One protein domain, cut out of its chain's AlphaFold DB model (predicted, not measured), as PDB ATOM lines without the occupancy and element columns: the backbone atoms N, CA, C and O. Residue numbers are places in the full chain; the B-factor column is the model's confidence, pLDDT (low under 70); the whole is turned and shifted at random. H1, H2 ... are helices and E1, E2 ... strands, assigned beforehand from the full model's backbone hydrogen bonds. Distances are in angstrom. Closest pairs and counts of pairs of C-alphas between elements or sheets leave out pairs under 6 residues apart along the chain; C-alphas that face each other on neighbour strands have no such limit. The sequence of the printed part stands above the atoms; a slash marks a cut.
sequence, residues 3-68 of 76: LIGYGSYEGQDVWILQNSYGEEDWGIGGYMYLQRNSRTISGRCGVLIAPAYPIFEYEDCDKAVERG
ATOM      1  N   LEU A   3      28.777 -76.172 -77.750       97.50
ATOM      2  CA  LEU A   3      30.202 -76.439 -77.555       97.50
ATOM      3  C   LEU A   3      30.429 -77.946 -77.517       97.50
ATOM      4  O   LEU A   3      29.953 -78.608 -76.601       97.50
ATOM      5  N   ILE A   4      31.164 -78.465 -78.498       97.50
ATOM      6  CA  ILE A   4      31.430 -79.906 -78.624       97.50
ATOM      7  C   ILE A   4      32.885 -80.273 -78.323       97.50
ATOM      8  O   ILE A   4      33.218 -81.447 -78.212       97.50
ATOM      9  N   GLY A   5      33.767 -79.281 -78.185       97.88
ATOM     10  CA  GLY A   5      35.167 -79.531 -77.882       97.88
ATOM     11  C   GLY A   5      36.028 -78.277 -77.869       97.88
ATOM     12  O   GLY A   5      35.558 -77.149 -78.036       97.88
ATOM     13  N   TYR A   6      37.321 -78.489 -77.673       97.94
ATOM     14  CA  TYR A   6      38.351 -77.462 -77.703       97.94
ATOM     15  C   TYR A   6      39.646 -78.050 -78.261       97.94
ATOM     16  O   TYR A   6      39.843 -79.263 -78.255       97.94
ATOM     17  N   GLY A   7      40.543 -77.188 -78.720       97.06
ATOM     18  CA  GLY A   7      41.848 -77.611 -79.212       97.06
ATOM     19  C   GLY A   7      42.700 -76.429 -79.634       97.06
ATOM     20  O   GLY A   7      42.485 -75.304 -79.171       97.06
ATOM     21  N   SER A   8      43.633 -76.689 -80.542       96.94
ATOM     22  CA  SER A   8      44.439 -75.660 -81.188       96.94
ATOM     23  C   SER A   8      44.348 -75.826 -82.703       96.94
ATOM     24  O   SER A   8      44.473 -76.935 -83.218       96.94
ATOM     25  N   TYR A   9      44.129 -74.724 -83.411       95.12
ATOM     26  CA  TYR A   9      44.052 -74.665 -84.867       95.12
ATOM     27  C   TYR A   9      44.947 -73.517 -85.340       95.12
ATOM     28  O   TYR A   9      44.842 -72.404 -84.827       95.12
ATOM     29  N   GLU A  10      45.885 -73.803 -86.249       94.62
ATOM     30  CA  GLU A  10      46.851 -72.822 -86.784       94.62
ATOM     31  C   GLU A  10      47.586 -72.001 -85.700       94.62
ATOM     32  O   GLU A  10      47.772 -70.790 -85.804       94.62
ATOM     33  N   GLY A  11      47.995 -72.668 -84.616       95.56
ATOM     34  CA  GLY A  11      48.719 -72.034 -83.508       95.56
ATOM     35  C   GLY A  11      47.853 -71.177 -82.576       95.56
ATOM     36  O   GLY A  11      48.394 -70.509 -81.697       95.56
ATOM     37  N   GLN A  12      46.528 -71.197 -82.732       96.00
ATOM     38  CA  GLN A  12      45.587 -70.510 -81.852       96.00
ATOM     39  C   GLN A  12      44.726 -71.509 -81.086       96.00
ATOM     40  O   GLN A  12      44.228 -72.477 -81.654       96.00
ATOM     41  N   ASP A  13      44.503 -71.248 -79.799       97.75
ATOM     42  CA  ASP A  13      43.527 -72.003 -79.018       97.75
ATOM     43  C   ASP A  13      42.109 -71.693 -79.495       97.75
ATOM     44  O   ASP A  13      41.741 -70.529 -79.677       97.75
ATOM     45  N   VAL A  14      41.287 -72.730 -79.649       98.19
ATOM     46  CA  VAL A  14      39.923 -72.606 -80.170       98.19
ATOM     47  C   VAL A  14      38.914 -73.418 -79.364       98.19
ATOM     48  O   VAL A  14      39.220 -74.471 -78.803       98.19
ATOM     49  N   TRP A  15      37.689 -72.906 -79.332       98.00
ATOM     50  CA  TRP A  15      36.465 -73.652 -79.080       98.00
ATOM     51  C   TRP A  15      35.948 -74.228 -80.397       98.00
ATOM     52  O   TRP A  15      35.980 -73.536 -81.416       98.00
ATOM     53  N   ILE A  16      35.439 -75.458 -80.368       98.19
ATOM     54  CA  ILE A  16      34.777 -76.103 -81.507       98.19
ATOM     55  C   ILE A  16      33.276 -76.046 -81.255       98.19
ATOM     56  O   ILE A  16      32.768 -76.641 -80.301       98.19
ATOM     57  N   LEU A  17      32.574 -75.288 -82.089       97.94
ATOM     58  CA  LEU A  17      31.157 -74.998 -81.917       97.94
ATOM     59  C   LEU A  17      30.363 -75.569 -83.086       97.94
ATOM     60  O   LEU A  17      30.680 -75.281 -84.238       97.94
ATOM     61  N   GLN A  18      29.315 -76.333 -82.787       97.75
ATOM     62  CA  GLN A  18      28.305 -76.727 -83.763       97.75
ATOM     63  C   GLN A  18      27.243 -75.631 -83.858       97.75
ATOM     64  O   GLN A  18      26.666 -75.206 -82.844       97.75
ATOM     65  N   ASN A  19      26.984 -75.169 -85.075       96.19
ATOM     66  CA  ASN A  19      25.900 -74.244 -85.362       96.19
ATOM     67  C   ASN A  19      24.668 -74.997 -85.899       96.19
ATOM     68  O   ASN A  19      24.710 -76.198 -86.131       96.19
ATOM     69  N   SER A  20      23.549 -74.294 -86.066       95.75
ATOM     70  CA  SER A  20      22.266 -74.863 -86.500       95.75
ATOM     71  C   SER A  20      21.804 -74.314 -87.853       95.75
ATOM     72  O   SER A  20      20.604 -74.190 -88.085       95.75
ATOM     73  N   TYR A  21      22.742 -73.908 -88.715       95.75
ATOM     74  CA  TYR A  21      22.463 -73.265 -90.012       95.75
ATOM     75  C   TYR A  21      22.690 -74.198 -91.212       95.75
ATOM     76  O   TYR A  21      22.860 -73.718 -92.325       95.75
ATOM     77  N   GLY A  22      22.667 -75.513 -90.982       94.06
ATOM     78  CA  GLY A  22      22.916 -76.526 -92.008       94.06
ATOM     79  C   GLY A  22      24.389 -76.922 -92.090       94.06
ATOM     80  O   GLY A  22      25.282 -76.091 -91.934       94.06
ATOM     81  N   GLU A  23      24.636 -78.215 -92.297       95.06
ATOM     82  CA  GLU A  23      25.992 -78.764 -92.415       95.06
ATOM     83  C   GLU A  23      26.621 -78.429 -93.772       95.06
ATOM     84  O   GLU A  23      27.800 -78.091 -93.840       95.06
ATOM     85  N   GLU A  24      25.825 -78.466 -94.843       95.88
ATOM     86  CA  GLU A  24      26.292 -78.228 -96.215       95.88
ATOM     87  C   GLU A  24      26.483 -76.735 -96.531       95.88
ATOM     88  O   GLU A  24      27.340 -76.373 -97.337       95.88
ATOM     89  N   ASP A  25      25.719 -75.861 -95.870       96.06
ATOM     90  CA  ASP A  25      25.591 -74.451 -96.255       96.06
ATOM     91  C   ASP A  25      26.459 -73.491 -95.434       96.06
ATOM     92  O   ASP A  25      26.597 -72.315 -95.786       96.06
ATOM     93  N   TRP A  26      27.019 -73.943 -94.305       97.12
ATOM     94  CA  TRP A  26      27.618 -73.024 -93.344       97.12
ATOM     95  C   TRP A  26      28.911 -73.524 -92.703       97.12
ATOM     96  O   TRP A  26      28.994 -74.616 -92.146       97.12
ATOM     97  N   GLY A  27      29.908 -72.636 -92.683       95.94
ATOM     98  CA  GLY A  27      31.141 -72.826 -91.928       95.94
ATOM     99  C   GLY A  27      31.944 -74.035 -92.404       95.94
ATOM    100  O   GLY A  27      32.185 -74.210 -93.595       95.94
ATOM    101  N   ILE A  28      32.395 -74.841 -91.449       96.25
ATOM    102  CA  ILE A  28      33.203 -76.038 -91.680       96.25
ATOM    103  C   ILE A  28      32.299 -77.241 -91.417       96.25
ATOM    104  O   ILE A  28      32.304 -77.776 -90.313       96.25
ATOM    105  N   GLY A  29      31.456 -77.607 -92.384       97.00
ATOM    106  CA  GLY A  29      30.497 -78.707 -92.218       97.00
ATOM    107  C   GLY A  29      29.449 -78.447 -91.126       97.00
ATOM    108  O   GLY A  29      29.140 -79.347 -90.354       97.00
ATOM    109  N   GLY A  30      28.981 -77.204 -90.967       97.38
ATOM    110  CA  GLY A  30      28.074 -76.786 -89.887       97.38
ATOM    111  C   GLY A  30      28.774 -76.335 -88.599       97.38
ATOM    112  O   GLY A  30      28.116 -75.863 -87.664       97.38
ATOM    113  N   TYR A  31      30.104 -76.426 -88.537       97.38
ATOM    114  CA  TYR A  31      30.901 -76.055 -87.368       97.38
ATOM    115  C   TYR A  31      31.666 -74.744 -87.561       97.38
ATOM    116  O   TYR A  31      31.861 -74.251 -88.673       97.38
ATOM    117  N   MET A  32      32.153 -74.191 -86.450       97.12
ATOM    118  CA  MET A  32      33.144 -73.121 -86.456       97.12
ATOM    119  C   MET A  32      34.190 -73.294 -85.361       97.12
ATOM    120  O   MET A  32      33.904 -73.785 -84.265       97.12
ATOM    121  N   TYR A  33      35.389 -72.790 -85.646       97.56
ATOM    122  CA  TYR A  33      36.402 -72.531 -84.635       97.56
ATOM    123  C   TYR A  33      36.256 -71.104 -84.118       97.56
ATOM    124  O   TYR A  33      36.311 -70.140 -84.881       97.56
ATOM    125  N   LEU A  34      36.093 -70.960 -82.807       97.06
ATOM    126  CA  LEU A  34      36.047 -69.661 -82.147       97.06
ATOM    127  C   LEU A  34      37.271 -69.515 -81.254       97.06
ATOM    128  O   LEU A  34      37.485 -70.341 -80.373       97.06
ATOM    129  N   GLN A  35      38.053 -68.452 -81.448       97.50
ATOM    130  CA  GLN A  35      39.252 -68.210 -80.646       97.50
ATOM    131  C   GLN A  35      38.933 -68.262 -79.140       97.50
ATOM    132  O   GLN A  35      38.117 -67.489 -78.626       97.50
ATOM    133  N   ARG A  36      39.614 -69.172 -78.447       96.00
ATOM    134  CA  ARG A  36      39.603 -69.353 -76.996       96.00
ATOM    135  C   ARG A  36      40.753 -68.557 -76.385       96.00
ATOM    136  O   ARG A  36      41.677 -68.147 -77.082       96.00
ATOM    137  N   ASN A  37      40.680 -68.309 -75.077       94.06
ATOM    138  CA  ASN A  37      41.699 -67.550 -74.346       94.06
ATOM    139  C   ASN A  37      41.920 -66.146 -74.942       94.06
ATOM    140  O   ASN A  37      43.028 -65.608 -74.941       94.06
ATOM    141  N   SER A  38      40.847 -65.536 -75.461       89.38
ATOM    142  CA  SER A  38      40.873 -64.137 -75.875       89.38
ATOM    143  C   SER A  38      41.092 -63.233 -74.662       89.38
ATOM    144  O   SER A  38      40.727 -63.565 -73.538       89.38
ATOM    145  N   ARG A  39      41.634 -62.033 -74.882       91.06
ATOM    146  CA  ARG A  39      41.849 -61.026 -73.823       91.06
ATOM    147  C   ARG A  39      40.551 -60.351 -73.339       91.06
ATOM    148  O   ARG A  39      40.587 -59.231 -72.843       91.06
ATOM    149  N   THR A  40      39.402 -60.997 -73.524       95.06
ATOM    150  CA  THR A  40      38.074 -60.490 -73.157       95.06
ATOM    151  C   THR A  40      37.454 -61.414 -72.120       95.06
ATOM    152  O   THR A  40      37.375 -62.620 -72.333       95.06
ATOM    153  N   ILE A  41      36.971 -60.846 -71.013       95.75
ATOM    154  CA  ILE A  41      36.394 -61.631 -69.909       95.75
ATOM    155  C   ILE A  41      35.137 -62.408 -70.324       95.75
ATOM    156  O   ILE A  41      34.904 -63.515 -69.859       95.75
ATOM    157  N   SER A  42      34.362 -61.863 -71.262       96.88
ATOM    158  CA  SER A  42      33.176 -62.505 -71.832       96.88
ATOM    159  C   SER A  42      33.499 -63.526 -72.933       96.88
ATOM    160  O   SER A  42      32.589 -64.128 -73.507       96.88
ATOM    161  N   GLY A  43      34.781 -63.734 -73.252       96.31
ATOM    162  CA  GLY A  43      35.216 -64.487 -74.424       96.31
ATOM    163  C   GLY A  43      34.898 -63.762 -75.735       96.31
ATOM    164  O   GLY A  43      34.368 -62.644 -75.754       96.31
ATOM    165  N   ARG A  44      35.251 -64.369 -76.871       95.88
ATOM    166  CA  ARG A  44      34.798 -63.879 -78.182       95.88
ATOM    167  C   ARG A  44      33.275 -63.989 -78.266       95.88
ATOM    168  O   ARG A  44      32.704 -64.987 -77.833       95.88
ATOM    169  N   CYS A  45      32.629 -62.957 -78.810       95.44
ATOM    170  CA  CYS A  45      31.178 -62.912 -79.038       95.44
ATOM    171  C   CYS A  45      30.310 -63.163 -77.788       95.44
ATOM    172  O   CYS A  45      29.135 -63.485 -77.922       95.44
ATOM    173  N   GLY A  46      30.865 -63.028 -76.578       96.75
ATOM    174  CA  GLY A  46      30.121 -63.285 -75.347       96.75
ATOM    175  C   GLY A  46      29.904 -64.765 -75.022       96.75
ATOM    176  O   GLY A  46      29.044 -65.074 -74.202       96.75
ATOM    177  N   VAL A  47      30.665 -65.685 -75.632       96.12
ATOM    178  CA  VAL A  47      30.475 -67.141 -75.467       96.12
ATOM    179  C   VAL A  47      30.575 -67.624 -74.011       96.12
ATOM    180  O   VAL A  47      30.048 -68.681 -73.682       96.12
ATOM    181  N   LEU A  48      31.210 -66.850 -73.121       96.94
ATOM    182  CA  LEU A  48      31.354 -67.190 -71.699       96.94
ATOM    183  C   LEU A  48      30.273 -66.572 -70.794       96.94
ATOM    184  O   LEU A  48      30.309 -66.795 -69.589       96.94
ATOM    185  N   ILE A  49      29.332 -65.788 -71.332       97.69
ATOM    186  CA  ILE A  49      28.360 -65.036 -70.516       97.69
ATOM    187  C   ILE A  49      27.300 -65.949 -69.887       97.69
ATOM    188  O   ILE A  49      26.922 -65.735 -68.738       97.69
ATOM    189  N   ALA A  50      26.803 -66.941 -70.629       97.06
ATOM    190  CA  ALA A  50      25.699 -67.792 -70.182       97.06
ATOM    191  C   ALA A  50      25.842 -69.255 -70.658       97.06
ATOM    192  O   ALA A  50      24.998 -69.738 -71.415       97.06
ATOM    193  N   PRO A  51      26.913 -69.971 -70.269       96.06
ATOM    194  CA  PRO A  51      27.032 -71.394 -70.556       96.06
ATOM    195  C   PRO A  51      26.044 -72.203 -69.704       96.06
ATOM    196  O   PRO A  51      25.867 -71.942 -68.515       96.06
ATOM    197  N   ALA A  52      25.435 -73.218 -70.307       96.19
ATOM    198  CA  ALA A  52      24.570 -74.171 -69.624       96.19
ATOM    199  C   ALA A  52      24.761 -75.560 -70.234       96.19
ATOM    200  O   ALA A  52      25.035 -75.690 -71.428       96.19
ATOM    201  N   TYR A  53      24.615 -76.591 -69.409       94.75
ATOM    202  CA  TYR A  53      24.660 -77.985 -69.826       94.75
ATOM    203  C   TYR A  53      23.608 -78.778 -69.044       94.75
ATOM    204  O   TYR A  53      23.340 -78.449 -67.884       94.75
ATOM    205  N   PRO A  54      22.977 -79.786 -69.665       90.69
ATOM    206  CA  PRO A  54      22.088 -80.684 -68.946       90.69
ATOM    207  C   PRO A  54      22.893 -81.582 -68.000       90.69
ATOM    208  O   PRO A  54      24.013 -81.988 -68.313       90.69
ATOM    209  N   ILE A  55      22.298 -81.915 -66.858       86.88
ATOM    210  CA  ILE A  55      22.774 -82.969 -65.962       86.88
ATOM    211  C   ILE A  55      21.784 -84.122 -66.104       86.88
ATOM    212  O   ILE A  55      20.577 -83.897 -66.045       86.88
ATOM    213  N   PHE A  56      22.302 -85.326 -66.324       82.19
ATOM    214  CA  PHE A  56      21.503 -86.544 -66.394       82.19
ATOM    215  C   PHE A  56      21.864 -87.430 -65.211       82.19
ATOM    216  O   PHE A  56      23.045 -87.709 -64.994       82.19
ATOM    217  N   GLU A  57      20.853 -87.876 -64.469       81.81
ATOM    218  CA  GLU A  57      21.024 -88.937 -63.482       81.81
ATOM    219  C   GLU A  57      21.017 -90.296 -64.191       81.81
ATOM    220  O   GLU A  57      20.431 -90.461 -65.264       81.81
ATOM    221  N   TYR A  58      21.669 -91.299 -63.600       70.12
ATOM    222  CA  TYR A  58      21.788 -92.625 -64.224       70.12
ATOM    223  C   TYR A  58      20.414 -93.264 -64.515       70.12
ATOM    224  O   TYR A  58      20.218 -93.877 -65.562       70.12
ATOM    225  N   GLU A  59      19.428 -93.022 -63.650       70.50
ATOM    226  CA  GLU A  59      18.042 -93.488 -63.813       70.50
ATOM    227  C   GLU A  59      17.341 -92.907 -65.054       70.50
ATOM    228  O   GLU A  59      16.415 -93.515 -65.597       70.50
ATOM    229  N   ASP A  60      17.759 -91.728 -65.519       72.50
ATOM    230  CA  ASP A  60      17.220 -91.128 -66.740       72.50
ATOM    231  C   ASP A  60      17.786 -91.808 -67.990       72.50
ATOM    232  O   ASP A  60      17.100 -91.884 -69.012       72.50
ATOM    233  N   CYS A  61      19.002 -92.359 -67.896       66.88
ATOM    234  CA  CYS A  61      19.604 -93.171 -68.948       66.88
ATOM    235  C   CYS A  61      18.832 -94.485 -69.125       66.88
ATOM    236  O   CYS A  61      18.447 -94.822 -70.243       66.88
ATOM    237  N   ASP A  62      18.503 -95.162 -68.021       67.38
ATOM    238  CA  ASP A  62      17.713 -96.398 -68.047       67.38
ATOM    239  C   ASP A  62      16.329 -96.156 -68.680       67.38
ATOM    240  O   ASP A  62      15.915 -96.876 -69.590       67.38
ATOM    241  N   LYS A  63      15.654 -95.059 -68.310       68.25
ATOM    242  CA  LYS A  63      14.365 -94.668 -68.913       68.25
ATOM    243  C   LYS A  63      14.484 -94.283 -70.391       68.25
ATOM    244  O   LYS A  63      13.533 -94.494 -71.144       68.25
ATOM    245  N   ALA A  64      15.595 -93.682 -70.817       64.12
ATOM    246  CA  ALA A  64      15.828 -93.332 -72.220       64.12
ATOM    247  C   ALA A  64      16.062 -94.585 -73.081       64.12
ATOM    248  O   ALA A  64      15.536 -94.674 -74.193       64.12
ATOM    249  N   VAL A  65      16.779 -95.576 -72.545       64.50
ATOM    250  CA  VAL A  65      16.961 -96.890 -73.178       64.50
ATOM    251  C   VAL A  65      15.623 -97.629 -73.282       64.50
ATOM    252  O   VAL A  65      15.270 -98.110 -74.358       64.50
ATOM    253  N   GLU A  66      14.828 -97.664 -72.208       61.56
ATOM    254  CA  GLU A  66      13.510 -98.320 -72.196       61.56
ATOM    255  C   GLU A  66      12.504 -97.681 -73.164       61.56
ATOM    256  O   GLU A  66      11.677 -98.376 -73.756       61.56
ATOM    257  N   ARG A  67      12.578 -96.361 -73.370       67.00
ATOM    258  CA  ARG A  67      11.722 -95.629 -74.319       67.00
ATOM    259  C   ARG A  67      12.106 -95.841 -75.784       67.00
ATOM    260  O   ARG A  67      11.465 -95.253 -76.654       67.00
ATOM    261  N   GLY A  68      13.126 -96.654 -76.074       54.19
ATOM    262  CA  GLY A  68      13.576 -96.927 -77.439       54.19
ATOM    263  C   GLY A  68      14.111 -95.685 -78.155       54.19
ATOM    264  O   GLY A  68      14.238 -95.685 -79.378       54.19
TER     265      GLY A  68
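AT A GLANCE: This is residues 3 to 68 of the 76 residues of the protein "Cysteine proteinase RD21a-like" of Trifolium medium (UniProt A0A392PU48). A small twisted sheet of three strands, E1, E2 and E3, makes a body together with long loops, and from this body an arm sticks out, residues 54 to 68, that ends in the short helix H1 far from the sheet. The printed part has 66 residues, with three named strands and then one named helix along the chain; the sheet's order is E1, E2, E3, antiparallel throughout. The class is mixed, helices and strands, though named elements hold 28 residues, under half. The whole is only just loose, close to extended, with a radius of gyration of the C-alphas of 16.0 A, and it spans 45 by 31 by 20 A, the arm making much of its length.

IN THESE COORDINATES: Find C-alpha 3 at (30.202, -76.439, -77.555); here E1, residues 3 to 9, begins and runs 15.8 A. After two residues, E2, residues 12 to 18, runs 18.5 A to C-alpha 18 at (28.305, -76.727, -83.763). Read on through residues 19 to 30, with no named element, to E3, residues 31 to 35, 13.3 A long. Residues 36 to 57 again have no named element; then H1, residues 58 to 66, runs 12.8 A to C-alpha 66 at (13.510, -98.320, -72.196).

HOW THE PARTS SIT: Begin with the sheet, a meander, each strand the antiparallel neighbour of the one before. E1 and E2 form a hairpin, with 151 degrees between their directions; look for N 4 and O 16, 3.0 A apart, and N 9 and O 12, 2.9 A apart, both within hydrogen-bond range. E2 and E3 form a hairpin at 147 degrees, where N 15 and O 34 are within hydrogen-bond range at 2.8 A, and C-alphas 18 and 31 face each other at 4.5 A. E2 is the inner strand, and E1 and E3 are edge strands whose closest C-alphas, those of Tyr 9 and Tyr 33, are 7.9 A apart. The sheet is only just strongly twisted, its C-alphas lying up to 4.3 A off the best plane. H1 is not on the sheet, with 0 pairs of C-alphas within 10 A, and it is apart from E1 and E2. In H1 every O i to N i+4 pair is within hydrogen-bond range.

THE WHOLE: The two C-alphas farthest apart are those of Arg 39 and Glu 66, 46.9 A. Without residues 54 to 68, which stand free, the body has 51 residues and spans 32 by 27 by 17 A. The link E1 to E2 is tight; E2 to E3, with 12 residues, and E3 to H1, with 22, are long. The printed part has no cut. Its mean pLDDT is 90.6, and you will find values under 70 at residues 61 to 68.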